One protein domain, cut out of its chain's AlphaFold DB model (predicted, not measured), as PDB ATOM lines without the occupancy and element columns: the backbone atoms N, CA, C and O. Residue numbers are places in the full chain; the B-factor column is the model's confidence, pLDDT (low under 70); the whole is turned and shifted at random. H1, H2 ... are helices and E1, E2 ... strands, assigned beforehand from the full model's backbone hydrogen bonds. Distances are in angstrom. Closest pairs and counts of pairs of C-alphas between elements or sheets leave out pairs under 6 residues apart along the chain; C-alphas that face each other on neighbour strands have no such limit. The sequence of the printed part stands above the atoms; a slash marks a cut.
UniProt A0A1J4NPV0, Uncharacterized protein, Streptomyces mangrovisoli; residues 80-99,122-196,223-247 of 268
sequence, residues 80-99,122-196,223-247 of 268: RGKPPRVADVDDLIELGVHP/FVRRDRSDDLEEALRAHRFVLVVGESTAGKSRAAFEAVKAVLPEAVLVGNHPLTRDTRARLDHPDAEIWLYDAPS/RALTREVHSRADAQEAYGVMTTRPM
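What this domain is: This is residues 80 to 99, 122 to 196 and 223 to 247 of the 268 residues of an uncharacterized protein of Streptomyces mangrovisoli (UniProt A0A1J4NPV0). This is a model with little regular structure, in which helix H2 and short strand E2 lie nearest the middle, H1 crosses H2, short strand E1 pairs in parallel with E2, and small H3 and H4 lie far out. The printed part has 120 residues, of which the named elements hold only 39; these run H1 H2 E1 H3 E2 H4 along the chain, and their class is mostly helix. The whole is compact, radius of gyration of the C-alphas 14.3 A, spanning 42 by 34 by 27 A.

Where its parts are: Find E1 at residues 167 to 169, E2 at 188 to 190, H3 at 178 to 181. H2, residues 151 to 162, runs 16.4 A; H1, residues 128 to 137, runs 14.4 A from C-alpha 128 at (301.938, 169.384, 207.645). H4, residues 232 to 238, ends at C-alpha 238 (282.696, 176.792, 202.099).

How they stand to each other: Parallel E1 and E2 have N 189 and O 167 within hydrogen-bond range, 3.2 A. E1, H3, E2 form a strand-helix-strand unit, parallel neighbours with a helix between, crossover right-handed. H2 and E2 are near each other. H1 touches H2, closest C-alphas Glu 132 and Ala 158, 5.4 A, at a steep tilt of 57 degrees, the same way. Every O i to N i+4 pair is within range in H1 and H2; H4 has 0 of 3, and 1 of 4 O i to N i+3; H3 is too short.

The domain as a whole: The printed part has a cut between residues 99 and 122, whose C-alphas are 11.8 A apart, and another between residues 196 and 223, whose C-alphas are 24.5 A apart. The H1 to H2 link is long. Residues 171 to 196 and 223 to 247 have pLDDT under 70.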
ATOM      1  N   ARG A  80     292.137 164.879 237.315       78.38
ATOM      2  CA  ARG A  80     291.465 165.969 238.041       78.38
ATOM      3  C   ARG A  80     290.025 166.183 237.562       78.38
ATOM      4  O   ARG A  80     289.379 167.131 238.016       78.38
ATOM      5  N   GLY A  81     289.520 165.331 236.668       79.94
ATOM      6  CA  GLY A  81     288.169 165.409 236.113       79.94
ATOM      7  C   GLY A  81     287.963 166.566 235.134       79.94
ATOM      8  O   GLY A  81     286.824 166.985 234.918       79.94
ATOM      9  N   LYS A  82     289.037 167.126 234.573       80.62
ATOM     10  CA  LYS A  82     288.989 168.175 233.549       80.62
ATOM     11  C   LYS A  82     289.355 167.585 232.193       80.62
ATOM     12  O   LYS A  82     290.210 166.709 232.133       80.62
ATOM     13  N   PRO A  83     288.749 168.055 231.097       82.69
ATOM     14  CA  PRO A  83     289.171 167.604 229.785       82.69
ATOM     15  C   PRO A  83     290.613 168.082 229.524       82.69
ATOM     16  O   PRO A  83     290.923 169.244 229.826       82.69
ATOM     17  N   PRO A  84     291.508 167.199 229.043       88.75
ATOM     18  CA  PRO A  84     292.916 167.517 228.886       88.75
ATOM     19  C   PRO A  84     293.105 168.547 227.772       88.75
ATOM     20  O   PRO A  84     292.365 168.572 226.778       88.75
ATOM     21  N   ARG A  85     294.115 169.403 227.932       90.25
ATOM     22  CA  ARG A  85     294.581 170.242 226.827       90.25
ATOM     23  C   ARG A  85     295.388 169.384 225.874       90.25
ATOM     24  O   ARG A  85     295.995 168.400 226.283       90.25
ATOM     25  N   VAL A  86     295.454 169.786 224.614       91.19
ATOM     26  CA  VAL A  86     296.261 169.084 223.607       91.19
ATOM     27  C   VAL A  86     297.727 168.964 224.049       91.19
ATOM     28  O   VAL A  86     298.345 167.920 223.849       91.19
ATOM     29  N   ALA A  87     298.282 170.010 224.669       90.50
ATOM     30  CA  ALA A  87     299.651 169.997 225.180       90.50
ATOM     31  C   ALA A  87     299.887 168.974 226.302       90.50
ATOM     32  O   ALA A  87     301.010 168.490 226.424       90.50
ATOM     33  N   ASP A  88     298.845 168.634 227.065       90.44
ATOM     34  CA  ASP A  88     298.915 167.725 228.214       90.44
ATOM     35  C   ASP A  88     298.768 166.247 227.807       90.44
ATOM     36  O   ASP A  88     298.875 165.358 228.652       90.44
ATOM     37  N   VAL A  89     298.482 165.959 226.531       88.19
ATOM     38  CA  VAL A  89     298.351 164.582 226.050       88.19
ATOM     39  C   VAL A  89     299.716 164.042 225.630       88.19
ATOM     40  O   VAL A  89     300.271 164.420 224.589       88.19
ATOM     41  N   ASP A  90     300.220 163.125 226.452       82.56
ATOM     42  CA  ASP A  90     301.472 162.400 226.230       82.56
ATOM     43  C   ASP A  90     301.251 161.021 225.592       82.56
ATOM     44  O   ASP A  90     302.093 160.562 224.817       82.56
ATOM     45  N   ASP A  91     300.104 160.379 225.856       82.88
ATOM     46  CA  ASP A  91     299.759 159.076 225.284       82.88
ATOM     47  C   ASP A  91     298.786 159.203 224.101       82.88
ATOM     48  O   ASP A  91     297.575 159.372 224.232       82.88
ATOM     49  N   LEU A  92     299.345 159.097 222.898       80.69
ATOM     50  CA  LEU A  92     298.601 159.103 221.639       80.69
ATOM     51  C   LEU A  92     297.753 157.840 221.432       80.69
ATOM     52  O   LEU A  92     296.815 157.860 220.631       80.69
ATOM     53  N   ILE A  93     298.077 156.738 222.114       80.69
ATOM     54  CA  ILE A  93     297.355 155.470 221.981       80.69
ATOM     55  C   ILE A  93     295.953 155.614 222.579       80.69
ATOM     56  O   ILE A  93     294.992 155.127 221.982       80.69
ATOM     57  N   GLU A  94     295.809 156.368 223.673       76.44
ATOM     58  CA  GLU A  94     294.503 156.706 224.260       76.44
ATOM     59  C   GLU A  94     293.616 157.511 223.298       76.44
ATOM     60  O   GLU A  94     292.388 157.434 223.355       76.44
ATOM     61  N   LEU A  95     294.224 158.227 222.347       75.81
ATOM     62  CA  LEU A  95     293.514 158.942 221.282       75.81
ATOM     63  C   LEU A  95     293.140 158.059 220.086       75.81
ATOM     64  O   LEU A  95     292.628 158.558 219.081       75.81
ATOM     65  N   GLY A  96     293.413 156.755 220.156       77.12
ATOM     66  CA  GLY A  96     293.197 155.825 219.053       77.12
ATOM     67  C   GLY A  96     294.252 155.932 217.949       77.12
ATOM     68  O   GLY A  96     294.045 155.406 216.854       77.12
ATOM     69  N   VAL A  97     295.395 156.586 218.195       80.94
ATOM     70  CA  VAL A  97     296.526 156.507 217.264       80.94
ATOM     71  C   VAL A  97     297.141 155.121 217.396       80.94
ATOM     72  O   VAL A  97     297.796 154.802 218.386       80.94
ATOM     73  N   HIS A  98     296.938 154.287 216.380       75.69
ATOM     74  CA  HIS A  98     297.512 152.949 216.371       75.69
ATOM     75  C   HIS A  98     299.048 153.012 216.446       75.69
ATOM     76  O   HIS A  98     299.667 153.720 215.638       75.69
ATOM     77  N   PRO A  99     299.680 152.274 217.379       70.12
ATOM     78  CA  PRO A  99     301.128 152.189 217.441       70.12
ATOM     79  C   PRO A  99     301.665 151.621 216.125       70.12
ATOM     80  O   PRO A  99     301.081 150.715 215.525       70.12
ATOM     81  N   PHE A 122     307.380 161.772 215.703       89.25
ATOM     82  CA  PHE A 122     306.620 162.177 214.525       89.25
ATOM     83  C   PHE A 122     307.554 162.746 213.457       89.25
ATOM     84  O   PHE A 122     308.382 163.612 213.729       89.25
ATOM     85  N   VAL A 123     307.398 162.262 212.226       91.81
ATOM     86  CA  VAL A 123     308.077 162.807 211.050       91.81
ATOM     87  C   VAL A 123     307.073 163.679 210.308       91.81
ATOM     88  O   VAL A 123     306.015 163.180 209.906       91.81
ATOM     89  N   ARG A 124     307.402 164.968 210.132       92.88
ATOM     90  CA  ARG A 124     306.567 165.913 209.376       92.88
ATOM     91  C   ARG A 124     306.278 165.357 207.982       92.88
ATOM     92  O   ARG A 124     307.142 164.753 207.349       92.88
ATOM     93  N   ARG A 125     305.042 165.541 207.528       89.81
ATOM     94  CA  ARG A 125     304.581 165.121 206.200       89.81
ATOM     95  C   ARG A 125     304.588 166.321 205.262       89.81
ATOM     96  O   ARG A 125     304.482 167.453 205.720       89.81
ATOM     97  N   ASP A 126     304.582 166.060 203.959       92.44
ATOM     98  CA  ASP A 126     304.586 167.091 202.906       92.44
ATOM     99  C   ASP A 126     303.459 168.131 203.042       92.44
ATOM    100  O   ASP A 126     303.554 169.222 202.499       92.44
ATOM    101  N   ARG A 127     302.369 167.786 203.742       93.31
ATOM    102  CA  ARG A 127     301.181 168.628 203.952       93.31
ATOM    103  C   ARG A 127     301.003 169.106 205.396       93.31
ATOM    104  O   ARG A 127     299.934 169.593 205.747       93.31
ATOM    105  N   SER A 128     302.011 168.929 206.252       94.19
ATOM    106  CA  SER A 128     301.938 169.384 207.645       94.19
ATOM    107  C   SER A 128     301.845 170.910 207.736       94.19
ATOM    108  O   SER A 128     301.035 171.403 208.512       94.19
ATOM    109  N   ASP A 129     302.607 171.644 206.920       96.19
ATOM    110  CA  ASP A 129     302.615 173.116 206.930       96.19
ATOM    111  C   ASP A 129     301.250 173.688 206.521       96.19
ATOM    112  O   ASP A 129     300.658 174.473 207.259       96.19
ATOM    113  N   ASP A 130     300.705 173.210 205.401       95.75
ATOM    114  CA  ASP A 130     299.375 173.578 204.909       95.75
ATOM    115  C   ASP A 130     298.265 173.280 205.942       95.75
ATOM    116  O   ASP A 130     297.321 174.055 206.096       95.75
ATOM    117  N   LEU A 131     298.360 172.153 206.665       95.38
ATOM    118  CA  LEU A 131     297.394 171.795 207.706       95.38
ATOM    119  C   LEU A 131     297.471 172.757 208.897       95.38
ATOM    120  O   LEU A 131     296.441 173.181 209.421       95.38
ATOM    121  N   GLU A 132     298.679 173.123 209.320       96.00
ATOM    122  CA  GLU A 132     298.868 174.125 210.365       96.00
ATOM    123  C   GLU A 132     298.375 175.511 209.925       96.00
ATOM    124  O   GLU A 132     297.755 176.225 210.711       96.00
ATOM    125  N   GLU A 133     298.624 175.909 208.676       96.25
ATOM    126  CA  GLU A 133     298.104 177.158 208.114       96.25
ATOM    127  C   GLU A 133     296.572 177.163 208.096       96.25
ATOM    128  O   GLU A 133     295.953 178.118 208.572       96.25
ATOM    129  N   ALA A 134     295.954 176.063 207.660       95.19
ATOM    130  CA  ALA A 134     294.507 175.905 207.691       95.19
ATOM    131  C   ALA A 134     293.945 176.019 209.117       95.19
ATOM    132  O   ALA A 134     292.915 176.663 209.308       95.19
ATOM    133  N   LEU A 135     294.624 175.459 210.126       94.88
ATOM    134  CA  LEU A 135     294.226 175.581 211.537       94.88
ATOM    135  C   LEU A 135     294.346 177.014 212.077       94.88
ATOM    136  O   LEU A 135     293.576 177.401 212.954       94.88
ATOM    137  N   ARG A 136     295.297 177.811 211.572       93.50
ATOM    138  CA  ARG A 136     295.429 179.234 211.937       93.50
ATOM    139  C   ARG A 136     294.350 180.089 211.273       93.50
ATOM    140  O   ARG A 136     293.823 181.005 211.900       93.50
ATOM    141  N   ALA A 137     294.041 179.806 210.009       92.94
ATOM    142  CA  ALA A 137     293.118 180.600 209.201       92.94
ATOM    143  C   ALA A 137     291.645 180.251 209.453       92.94
ATOM    144  O   ALA A 137     290.768 181.119 209.398       92.94
ATOM    145  N   HIS A 138     291.357 178.981 209.731       90.38
ATOM    146  CA  HIS A 138     290.003 178.463 209.810       90.38
ATOM    147  C   HIS A 138     289.691 177.904 211.188       90.38
ATOM    148  O   HIS A 138     290.495 177.274 211.864       90.38
ATOM    149  N   ARG A 139     288.436 178.099 211.583       83.56
ATOM    150  CA  ARG A 139     287.892 177.572 212.834       83.56
ATOM    151  C   ARG A 139     287.599 176.068 212.770       83.56
ATOM    152  O   ARG A 139     287.495 175.421 213.807       83.56
ATOM    153  N   PHE A 140     287.448 175.545 211.555       84.69
ATOM    154  CA  PHE A 140     287.112 174.162 211.267       84.69
ATOM    155  C   PHE A 140     287.974 173.655 210.114       84.69
ATOM    156  O   PHE A 140     288.012 174.281 209.055       84.69
ATOM    157  N   VAL A 141     288.618 172.509 210.320       89.75
ATOM    158  CA  VAL A 141     289.442 171.838 209.315       89.75
ATOM    159  C   VAL A 141     289.060 170.362 209.285       89.75
ATOM    160  O   VAL A 141     289.023 169.708 210.325       89.75
ATOM    161  N   LEU A 142     288.775 169.838 208.092       91.25
ATOM    162  CA  LEU A 142     288.486 168.423 207.867       91.25
ATOM    163  C   LEU A 142     289.650 167.783 207.107       91.25
ATOM    164  O   LEU A 142     289.942 168.166 205.975       91.25
ATOM    165  N   VAL A 143     290.283 166.779 207.716       90.69
ATOM    166  CA  VAL A 143     291.395 166.038 207.108       90.69
ATOM    167  C   VAL A 143     290.860 164.780 206.432       90.69
ATOM    168  O   VAL A 143     290.401 163.853 207.098       90.69
ATOM    169  N   VAL A 144     290.941 164.727 205.101       90.81
ATOM    170  CA  VAL A 144     290.488 163.580 204.299       90.81
ATOM    171  C   VAL A 144     291.681 162.916 203.620       90.81
ATOM    172  O   VAL A 144     292.524 163.579 203.020       90.81
ATOM    173  N   GLY A 145     291.731 161.588 203.684       89.88
ATOM    174  CA  GLY A 145     292.803 160.784 203.105       89.88
ATOM    175  C   GLY A 145     292.562 159.290 203.293       89.88
ATOM    176  O   GLY A 145     291.663 158.878 204.037       89.88
ATOM    177  N   GLU A 146     293.374 158.476 202.623       87.69
ATOM    178  CA  GLU A 146     293.262 157.015 202.651       87.69
ATOM    179  C   GLU A 146     293.306 156.455 204.082       87.69
ATOM    180  O   GLU A 146     293.884 157.044 205.010       87.69
ATOM    181  N   SER A 147     292.651 155.309 204.285       79.56
ATOM    182  CA  SER A 147     292.825 154.549 205.525       79.56
ATOM    183  C   SER A 147     294.310 154.225 205.674       79.56
ATOM    184  O   SER A 147     294.963 153.925 204.680       79.56
ATOM    185  N   THR A 148     294.862 154.332 206.882       80.00
ATOM    186  CA  THR A 148     296.307 154.191 207.188       80.00
ATOM    187  C   THR A 148     297.242 155.334 206.762       80.00
ATOM    188  O   THR A 148     298.418 155.304 207.117       80.00
ATOM    189  N   ALA A 149     296.752 156.416 206.140       85.31
ATOM    190  CA  ALA A 149     297.596 157.574 205.795       85.31
ATOM    191  C   ALA A 149     298.184 158.329 207.013       85.31
ATOM    192  O   ALA A 149     298.983 159.250 206.854       85.31
ATOM    193  N   GLY A 150     297.793 157.958 208.239       87.75
ATOM    194  CA  GLY A 150     298.238 158.615 209.468       87.75
ATOM    195  C   GLY A 150     297.510 159.927 209.756       87.75
ATOM    196  O   GLY A 150     298.080 160.792 210.413       87.75
ATOM    197  N   LYS A 151     296.262 160.077 209.281       89.69
ATOM    198  CA  LYS A 151     295.438 161.289 209.445       89.69
ATOM    199  C   LYS A 151     295.331 161.730 210.899       89.69
ATOM    200  O   LYS A 151     295.673 162.863 211.200       89.69
ATOM    201  N   SER A 152     294.925 160.824 211.790       88.31
ATOM    202  CA  SER A 152     294.730 161.125 213.213       88.31
ATOM    203  C   SER A 152     296.022 161.618 213.856       88.31
ATOM    204  O   SER A 152     296.023 162.611 214.574       88.31
ATOM    205  N   ARG A 153     297.155 160.992 213.507       90.19
ATOM    206  CA  ARG A 153     298.465 161.421 213.993       90.19
ATOM    207  C   ARG A 153     298.872 162.787 213.435       90.19
ATOM    208  O   ARG A 153     299.273 163.648 214.201       90.19
ATOM    209  N   ALA A 154     298.756 163.001 212.125       91.88
ATOM    210  CA  ALA A 154     299.111 164.277 211.504       91.88
ATOM    211  C   ALA A 154     298.231 165.435 212.007       91.88
ATOM    212  O   ALA A 154     298.740 166.524 212.255       91.88
ATOM    213  N   ALA A 155     296.933 165.185 212.193       92.06
ATOM    214  CA  ALA A 155     295.992 166.146 212.752       92.06
ATOM    215  C   ALA A 155     296.347 166.507 214.196       92.06
ATOM    216  O   ALA A 155     296.403 167.690 214.519       92.06
ATOM    217  N   PHE A 156     296.642 165.516 215.042       91.88
ATOM    218  CA  PHE A 156     297.026 165.777 216.425       91.88
ATOM    219  C   PHE A 156     298.301 166.618 216.506       91.88
ATOM    220  O   PHE A 156     298.331 167.609 217.224       91.88
ATOM    221  N   GLU A 157     299.334 166.267 215.741       94.25
ATOM    222  CA  GLU A 157     300.624 166.967 215.779       94.25
ATOM    223  C   GLU A 157     300.501 168.410 215.266       94.25
ATOM    224  O   GLU A 157     301.059 169.329 215.864       94.25
ATOM    225  N   ALA A 158     299.702 168.641 214.217       94.81
ATOM    226  CA  ALA A 158     299.416 169.992 213.733       94.81
ATOM    227  C   ALA A 158     298.631 170.817 214.767       94.81
ATOM    228  O   ALA A 158     298.945 171.981 215.014       94.81
ATOM    229  N   VAL A 159     297.641 170.209 215.425       94.12
ATOM    230  CA  VAL A 159     296.881 170.858 216.498       94.12
ATOM    231  C   VAL A 159     297.772 171.150 217.708       94.12
ATOM    232  O   VAL A 159     297.704 172.252 218.244       94.12
ATOM    233  N   LYS A 160     298.658 170.231 218.100       93.75
ATOM    234  CA  LYS A 160     299.626 170.429 219.191       93.75
ATOM    235  C   LYS A 160     300.594 171.572 218.890       93.75
ATOM    236  O   LYS A 160     300.920 172.338 219.792       93.75
ATOM    237  N   ALA A 161     301.004 171.723 217.630       94.69
ATOM    238  CA  ALA A 161     301.881 172.806 217.195       94.69
ATOM    239  C   ALA A 161     301.189 174.183 217.173       94.69
ATOM    240  O   ALA A 161     301.812 175.186 217.516       94.69
ATOM    241  N   VAL A 162     299.918 174.256 216.758       95.94
ATOM    242  CA  VAL A 162     299.219 175.538 216.531       95.94
ATOM    243  C   VAL A 162     298.347 175.962 217.713       95.94
ATOM    244  O   VAL A 162     298.251 177.150 218.016       95.94
ATOM    245  N   LEU A 163     297.690 175.008 218.367       95.06
ATOM    246  CA  LEU A 163     296.649 175.222 219.375       95.06
ATOM    247  C   LEU A 163     296.906 174.350 220.627       95.06
ATOM    248  O   LEU A 163     296.040 173.563 221.010       95.06
ATOM    249  N   PRO A 164     298.066 174.493 221.302       94.12
ATOM    250  CA  PRO A 164     298.439 173.649 222.446       94.12
ATOM    251  C   PRO A 164     297.463 173.756 223.628       94.12
ATOM    252  O   PRO A 164     297.263 172.795 224.368       94.12
ATOM    253  N   GLU A 165     296.825 174.917 223.783       91.81
ATOM    254  CA  GLU A 165     295.893 175.215 224.878       91.81
ATOM    255  C   GLU A 165     294.448 174.786 224.598       91.81
ATOM    256  O   GLU A 165     293.581 174.950 225.458       91.81
ATOM    257  N   ALA A 166     294.168 174.282 223.393       89.12
ATOM    258  CA  ALA A 166     292.832 173.837 223.043       89.12
ATOM    259  C   ALA A 166     292.444 172.594 223.842       89.12
ATOM    260  O   ALA A 166     293.280 171.749 224.173       89.12
ATOM    261  N   VAL A 167     291.151 172.486 224.133       87.88
ATOM    262  CA  VAL A 167     290.591 171.308 224.789       87.88
ATOM    263  C   VAL A 167     290.401 170.219 223.744       87.88
ATOM    264  O   VAL A 167     289.799 170.461 222.692       87.88
ATOM    265  N   LEU A 168     290.925 169.030 224.037       85.62
ATOM    266  CA  LEU A 168     290.778 167.876 223.168       85.62
ATOM    267  C   LEU A 168     289.500 167.116 223.509       85.62
ATOM    268  O   LEU A 168     289.267 166.758 224.665       85.62
ATOM    269  N   VAL A 169     288.708 166.811 222.483       82.19
ATOM    270  CA  VAL A 169     287.547 165.935 222.628       82.19
ATOM    271  C   VAL A 169     287.751 164.637 221.862       82.19
ATOM    272  O   VAL A 169     288.150 164.643 220.699       82.19
ATOM    273  N   GLY A 170     287.498 163.522 222.550       73.12
ATOM    274  CA  GLY A 170     287.760 162.174 222.061       73.12
ATOM    275  C   GLY A 170     286.899 161.742 220.870       73.12
ATOM    276  O   GLY A 170     285.848 162.310 220.569       73.12
ATOM    277  N   ASN A 171     287.351 160.667 220.222       63.53
ATOM    278  CA  ASN A 171     286.838 160.125 218.962       63.53
ATOM    279  C   ASN A 171     285.547 159.287 219.121       63.53
ATOM    280  O   ASN A 171     285.419 158.198 218.561       63.53
ATOM    281  N   HIS A 172     284.590 159.755 219.925       58.84
ATOM    282  CA  HIS A 172     283.292 159.092 220.074       58.84
ATOM    283  C   HIS A 172     282.265 159.753 219.136       58.84
ATOM    284  O   HIS A 172     282.279 160.978 219.012       58.84
ATOM    285  N   PRO A 173     281.356 159.001 218.479       55.72
ATOM    286  CA  PRO A 173     280.291 159.571 217.658       55.72
ATOM    287  C   PRO A 173     279.564 160.717 218.369       55.72
ATOM    288  O   PRO A 173     278.935 160.530 219.415       55.72
ATOM    289  N   LEU A 174     279.671 161.897 217.761       54.25
ATOM    290  CA  LEU A 174     278.951 163.105 218.134       54.25
ATOM    291  C   LEU A 174     277.446 162.845 218.016       54.25
ATOM    292  O   LEU A 174     276.926 162.606 216.926       54.25
ATOM    293  N   THR A 175     276.734 162.891 219.137       57.91
ATOM    294  CA  THR A 175     275.270 162.887 219.140       57.91
ATOM    295  C   THR A 175     274.747 164.307 218.901       57.91
ATOM    296  O   THR A 175     275.450 165.305 219.063       57.91
ATOM    297  N   ARG A 176     273.475 164.439 218.512       52.78
ATOM    298  CA  ARG A 176     272.843 165.752 218.289       52.78
ATOM    299  C   ARG A 176     272.898 166.655 219.532       52.78
ATOM    300  O   ARG A 176     273.009 167.868 219.389       52.78
ATOM    301  N   ASP A 177     272.894 166.057 220.723       53.72
ATOM    302  CA  ASP A 177     272.936 166.756 222.014       53.72
ATOM    303  C   ASP A 177     274.324 167.260 222.393       53.72
ATOM    304  O   ASP A 177     274.439 168.233 223.140       53.72
ATOM    305  N   THR A 178     275.384 166.649 221.852       54.94
ATOM    306  CA  THR A 178     276.744 167.142 222.065       54.94
ATOM    307  C   THR A 178     276.831 168.578 221.567       54.94
ATOM    308  O   THR A 178     277.209 169.461 222.321       54.94
ATOM    309  N   ARG A 179     276.293 168.839 220.370       52.41
ATOM    310  CA  ARG A 179     276.264 170.140 219.685       52.41
ATOM    311  C   ARG A 179     275.716 171.305 220.515       52.41
ATOM    312  O   ARG A 179     276.236 172.406 220.396       52.41
ATOM    313  N   ALA A 180     274.695 171.081 221.342       52.66
ATOM    314  CA  ALA A 180     274.048 172.144 222.115       52.66
ATOM    315  C   ALA A 180     274.875 172.611 223.329       52.66
ATOM    316  O   ALA A 180     274.674 173.715 223.829       52.66
ATOM    317  N   ARG A 181     275.814 171.787 223.814       49.94
ATOM    318  CA  ARG A 181     276.717 172.141 224.924       49.94
ATOM    319  C   ARG A 181     278.021 172.811 224.470       49.94
ATOM    320  O   ARG A 181     278.722 173.353 225.321       49.94
ATOM    321  N   LEU A 182     278.290 172.834 223.161       52.09
ATOM    322  CA  LEU A 182     279.516 173.353 222.527       52.09
ATOM    323  C   LEU A 182     279.450 174.838 222.154       52.09
ATOM    324  O   LEU A 182     280.385 175.373 221.574       52.09
ATOM    325  N   ASP A 183     278.371 175.539 222.507       51.75
ATOM    326  CA  ASP A 183     278.269 176.999 222.345       51.75
ATOM    327  C   ASP A 183     279.091 177.783 223.394       51.75
ATOM    328  O   ASP A 183     278.900 178.988 223.593       51.75
ATOM    329  N   HIS A 184     280.033 177.121 224.071       50.22
ATOM    330  CA  HIS A 184     281.016 177.792 224.908       50.22
ATOM    331  C   HIS A 184     282.106 178.446 224.030       50.22
ATOM    332  O   HIS A 184     282.587 177.836 223.083       50.22
ATOM    333  N   PRO A 185     282.509 179.699 224.314       50.41
ATOM    334  CA  PRO A 185     283.400 180.485 223.448       50.41
ATOM    335  C   PRO A 185     284.877 180.047 223.456       50.41
ATOM    336  O   PRO A 185     285.693 180.676 222.779       50.41
ATOM    337  N   ASP A 186     285.228 179.005 224.206       50.88
ATOM    338  CA  ASP A 186     286.606 178.547 224.371       50.88
ATOM    339  C   ASP A 186     286.938 177.490 223.302       50.88
ATOM    340  O   ASP A 186     286.132 176.611 223.017       50.88
ATOM    341  N   ALA A 187     288.105 177.624 222.661       51.72
ATOM    342  CA  ALA A 187     288.499 176.860 221.476       51.72
ATOM    343  C   ALA A 187     288.538 175.343 221.739       51.72
ATOM    344  O   ALA A 187     289.417 174.834 222.438       51.72
ATOM    345  N   GLU A 188     287.589 174.635 221.136       59.66
ATOM    346  CA  GLU A 188     287.408 173.192 221.264       59.66
ATOM    347  C   GLU A 188     287.719 172.518 219.925       59.66
ATOM    348  O   GLU A 188     287.194 172.918 218.879       59.66
ATOM    349  N   ILE A 189     288.613 171.526 219.942       61.38
ATOM    350  CA  ILE A 189     289.086 170.848 218.731       61.38
ATOM    351  C   ILE A 189     288.673 169.384 218.767       61.38
ATOM    352  O   ILE A 189     288.911 168.663 219.736       61.38
ATOM    353  N   TRP A 190     288.088 168.950 217.654       58.53
ATOM    354  CA  TRP A 190     287.587 167.601 217.453       58.53
ATOM    355  C   TRP A 190     288.522 166.843 216.523       58.53
ATOM    356  O   TRP A 190     288.664 167.209 215.355       58.53
ATOM    357  N   LEU A 191     289.118 165.760 217.018       62.84
ATOM    358  CA  LEU A 191     289.699 164.743 216.149       62.84
ATOM    359  C   LEU A 191     288.673 163.623 215.976       62.84
ATOM    360  O   LEU A 191     288.463 162.817 216.879       62.84
ATOM    361  N   TYR A 192     288.039 163.586 214.807       60.16
ATOM    362  CA  TYR A 192     287.163 162.487 214.414       60.16
ATOM    363  C   TYR A 192     287.825 161.668 213.307       60.16
ATOM    364  O   TYR A 192     288.167 162.213 212.255       60.16
ATOM    365  N   ASP A 193     287.985 160.364 213.532       58.62
ATOM    366  CA  ASP A 193     288.317 159.416 212.468       58.62
ATOM    367  C   ASP A 193     287.016 158.796 211.967       58.62
ATOM    368  O   ASP A 193     286.412 157.946 212.624       58.62
ATOM    369  N   ALA A 194     286.544 159.267 210.814       48.16
ATOM    370  CA  ALA A 194     285.375 158.680 210.185       48.16
ATOM    371  C   ALA A 194     285.734 157.269 209.694       48.16
ATOM    372  O   ALA A 194     286.649 157.139 208.871       48.16
ATOM    373  N   PRO A 195     285.022 156.211 210.128       43.25
ATOM    374  CA  PRO A 195     285.211 154.898 209.541       43.25
ATOM    375  C   PRO A 195     284.902 154.996 208.045       43.25
ATOM    376  O   PRO A 195     283.922 155.609 207.626       43.25
ATOM    377  N   SER A 196     285.784 154.425 207.232       42.25
ATOM    378  CA  SER A 196     285.740 154.466 205.772       42.25
ATOM    379  C   SER A 196     284.346 154.145 205.214       42.25
ATOM    380  O   SER A 196     283.929 152.986 205.210       42.25
ATOM    381  N   ARG A 223     285.260 177.579 216.234       40.22
ATOM    382  CA  ARG A 223     284.159 176.626 216.113       40.22
ATOM    383  C   ARG A 223     284.475 175.600 215.037       40.22
ATOM    384  O   ARG A 223     284.526 175.948 213.856       40.22
ATOM    385  N   ALA A 224     284.591 174.351 215.454       33.47
ATOM    386  CA  ALA A 224     284.671 173.202 214.578       33.47
ATOM    387  C   ALA A 224     283.313 172.488 214.538       33.47
ATOM    388  O   ALA A 224     282.821 172.044 215.572       33.47
ATOM    389  N   LEU A 225     282.684 172.395 213.361       32.09
ATOM    390  CA  LEU A 225     281.468 171.604 213.192       32.09
ATOM    391  C   LEU A 225     281.339 171.054 211.767       32.09
ATOM    392  O   LEU A 225     281.280 171.807 210.796       32.09
ATOM    393  N   THR A 226     281.246 169.732 211.664       27.91
ATOM    394  CA  THR A 226     280.947 168.998 210.435       27.91
ATOM    395  C   THR A 226     279.477 169.167 210.054       27.91
ATOM    396  O   THR A 226     278.561 168.924 210.844       27.91
ATOM    397  N   ARG A 227     279.242 169.568 208.805       24.52
ATOM    398  CA  ARG A 227     277.961 169.414 208.116       24.52
ATOM    399  C   ARG A 227     278.138 168.312 207.080       24.52
ATOM    400  O   ARG A 227     279.171 168.242 206.425       24.52
ATOM    401  N   GLU A 228     277.138 167.456 206.953       27.94
ATOM    402  CA  GLU A 228     277.046 166.473 205.881       27.94
ATOM    403  C   GLU A 228     276.920 167.231 204.551       27.94
ATOM    404  O   GLU A 228     275.935 167.936 204.320       27.94
ATOM    405  N   VAL A 229     277.965 167.180 203.721       28.55
ATOM    406  CA  VAL A 229     278.001 167.870 202.425       28.55
ATOM    407  C   VAL A 229     277.598 166.869 201.348       28.55
ATOM    408  O   VAL A 229     278.308 165.901 201.091       28.55
ATOM    409  N   HIS A 230     276.434 167.099 200.742       31.38
ATOM    410  CA  HIS A 230     275.811 166.221 199.743       31.38
ATOM    411  C   HIS A 230     276.450 166.300 198.340       31.38
ATOM    412  O   HIS A 230     275.968 165.660 197.410       31.38
ATOM    413  N   SER A 231     277.543 167.045 198.161       34.28
ATOM    414  CA  SER A 231     278.251 167.151 196.883       34.28
ATOM    415  C   SER A 231     279.698 167.616 197.070       34.28
ATOM    416  O   SER A 231     280.000 168.478 197.892       34.28
ATOM    417  N   ARG A 232     280.615 167.048 196.277       42.34
ATOM    418  CA  ARG A 232     282.067 167.314 196.312       42.34
ATOM    419  C   ARG A 232     282.426 168.764 195.946       42.34
ATOM    420  O   ARG A 232     283.502 169.216 196.324       42.34
ATOM    421  N   ALA A 233     281.540 169.465 195.233       43.00
ATOM    422  CA  ALA A 233     281.730 170.853 194.812       43.00
ATOM    423  C   ALA A 233     281.458 171.855 195.952       43.00
ATOM    424  O   ALA A 233     282.251 172.769 196.161       43.00
ATOM    425  N   ASP A 234     280.427 171.617 196.770       36.66
ATOM    426  CA  ASP A 234     280.026 172.531 197.856       36.66
ATOM    427  C   ASP A 234     281.039 172.563 199.016       36.66
ATOM    428  O   ASP A 234     281.119 173.528 199.778       36.66
ATOM    429  N   ALA A 235     281.842 171.504 199.160       41.62
ATOM    430  CA  ALA A 235     282.832 171.398 200.227       41.62
ATOM    431  C   ALA A 235     284.055 172.302 199.988       41.62
ATOM    432  O   ALA A 235     284.607 172.819 200.955       41.62
ATOM    433  N   GLN A 236     284.471 172.511 198.730       46.09
ATOM    434  CA  GLN A 236     285.670 173.300 198.404       46.09
ATOM    435  C   GLN A 236     285.457 174.815 198.519       46.09
ATOM    436  O   GLN A 236     286.427 175.535 198.734       46.09
ATOM    437  N   GLU A 237     284.219 175.302 198.387       38.91
ATOM    438  CA  GLU A 237     283.915 176.740 198.423       38.91
ATOM    439  C   GLU A 237     283.612 177.253 199.846       38.91
ATOM    440  O   GLU A 237     283.924 178.395 200.174       38.91
ATOM    441  N   ALA A 238     283.061 176.407 200.729       38.62
ATOM    442  CA  ALA A 238     282.696 176.792 202.099       38.62
ATOM    443  C   ALA A 238     283.737 176.418 203.172       38.62
ATOM    444  O   ALA A 238     283.707 176.962 204.279       38.62
ATOM    445  N   TYR A 239     284.652 175.493 202.871       39.97
ATOM    446  CA  TYR A 239     285.620 174.959 203.825       39.97
ATOM    447  C   TYR A 239     286.995 174.830 203.166       39.97
ATOM    448  O   TYR A 239     287.101 174.439 202.007       39.97
ATOM    449  N   GLY A 240     288.065 175.104 203.919       43.34
ATOM    450  CA  GLY A 240     289.429 174.762 203.513       43.34
ATOM    451  C   GLY A 240     289.603 173.242 203.500       43.34
ATOM    452  O   GLY A 240     290.139 172.662 204.441       43.34
ATOM    453  N   VAL A 241     289.066 172.571 202.480       43.44
ATOM    454  CA  VAL A 241     289.165 171.118 202.329       43.44
ATOM    455  C   VAL A 241     290.534 170.795 201.776       43.44
ATOM    456  O   VAL A 241     290.829 171.014 200.600       43.44
ATOM    457  N   MET A 242     291.366 170.230 202.639       46.56
ATOM    458  CA  MET A 242     292.690 169.800 202.257       46.56
ATOM    459  C   MET A 242     292.678 168.317 201.895       46.56
ATOM    460  O   MET A 242     292.547 167.441 202.749       46.56
ATOM    461  N   THR A 243     292.811 168.023 200.603       46.09
ATOM    462  CA  THR A 243     292.921 166.645 200.117       46.09
ATOM    463  C   THR A 243     294.384 166.231 200.050       46.09
ATOM    464  O   THR A 243     295.179 166.871 199.352       46.09
ATOM    465  N   THR A 244     294.747 165.120 200.684       39.62
ATOM    466  CA  THR A 244     296.033 164.477 200.397       39.62
ATOM    467  C   THR A 244     295.970 163.889 198.987       39.62
ATOM    468  O   THR A 244     295.118 163.038 198.718       39.62
ATOM    469  N   ARG A 245     296.835 164.339 198.066       37.94
ATOM    470  CA  ARG A 245     296.985 163.665 196.766       37.94
ATOM    471  C   ARG A 245     297.433 162.215 197.008       37.94
ATOM    472  O   ARG A 245     298.249 162.003 197.907       37.94
ATOM    473  N   PRO A 246     296.949 161.241 196.219       35.47
ATOM    474  CA  PRO A 246     297.513 159.901 196.248       35.47
ATOM    475  C   PRO A 246     299.009 159.997 195.945       35.47
ATOM    476  O   PRO A 246     299.420 160.701 195.016       35.47
ATOM    477  N   MET A 247     299.818 159.324 196.764       37.75
ATOM    478  CA  MET A 247     301.243 159.140 196.510       37.75
ATOM    479  C   MET A 247     301.388 158.561 195.101       37.75
ATOM    480  O   MET A 247     300.836 157.498 194.808       37.75
TER     481      MET A 247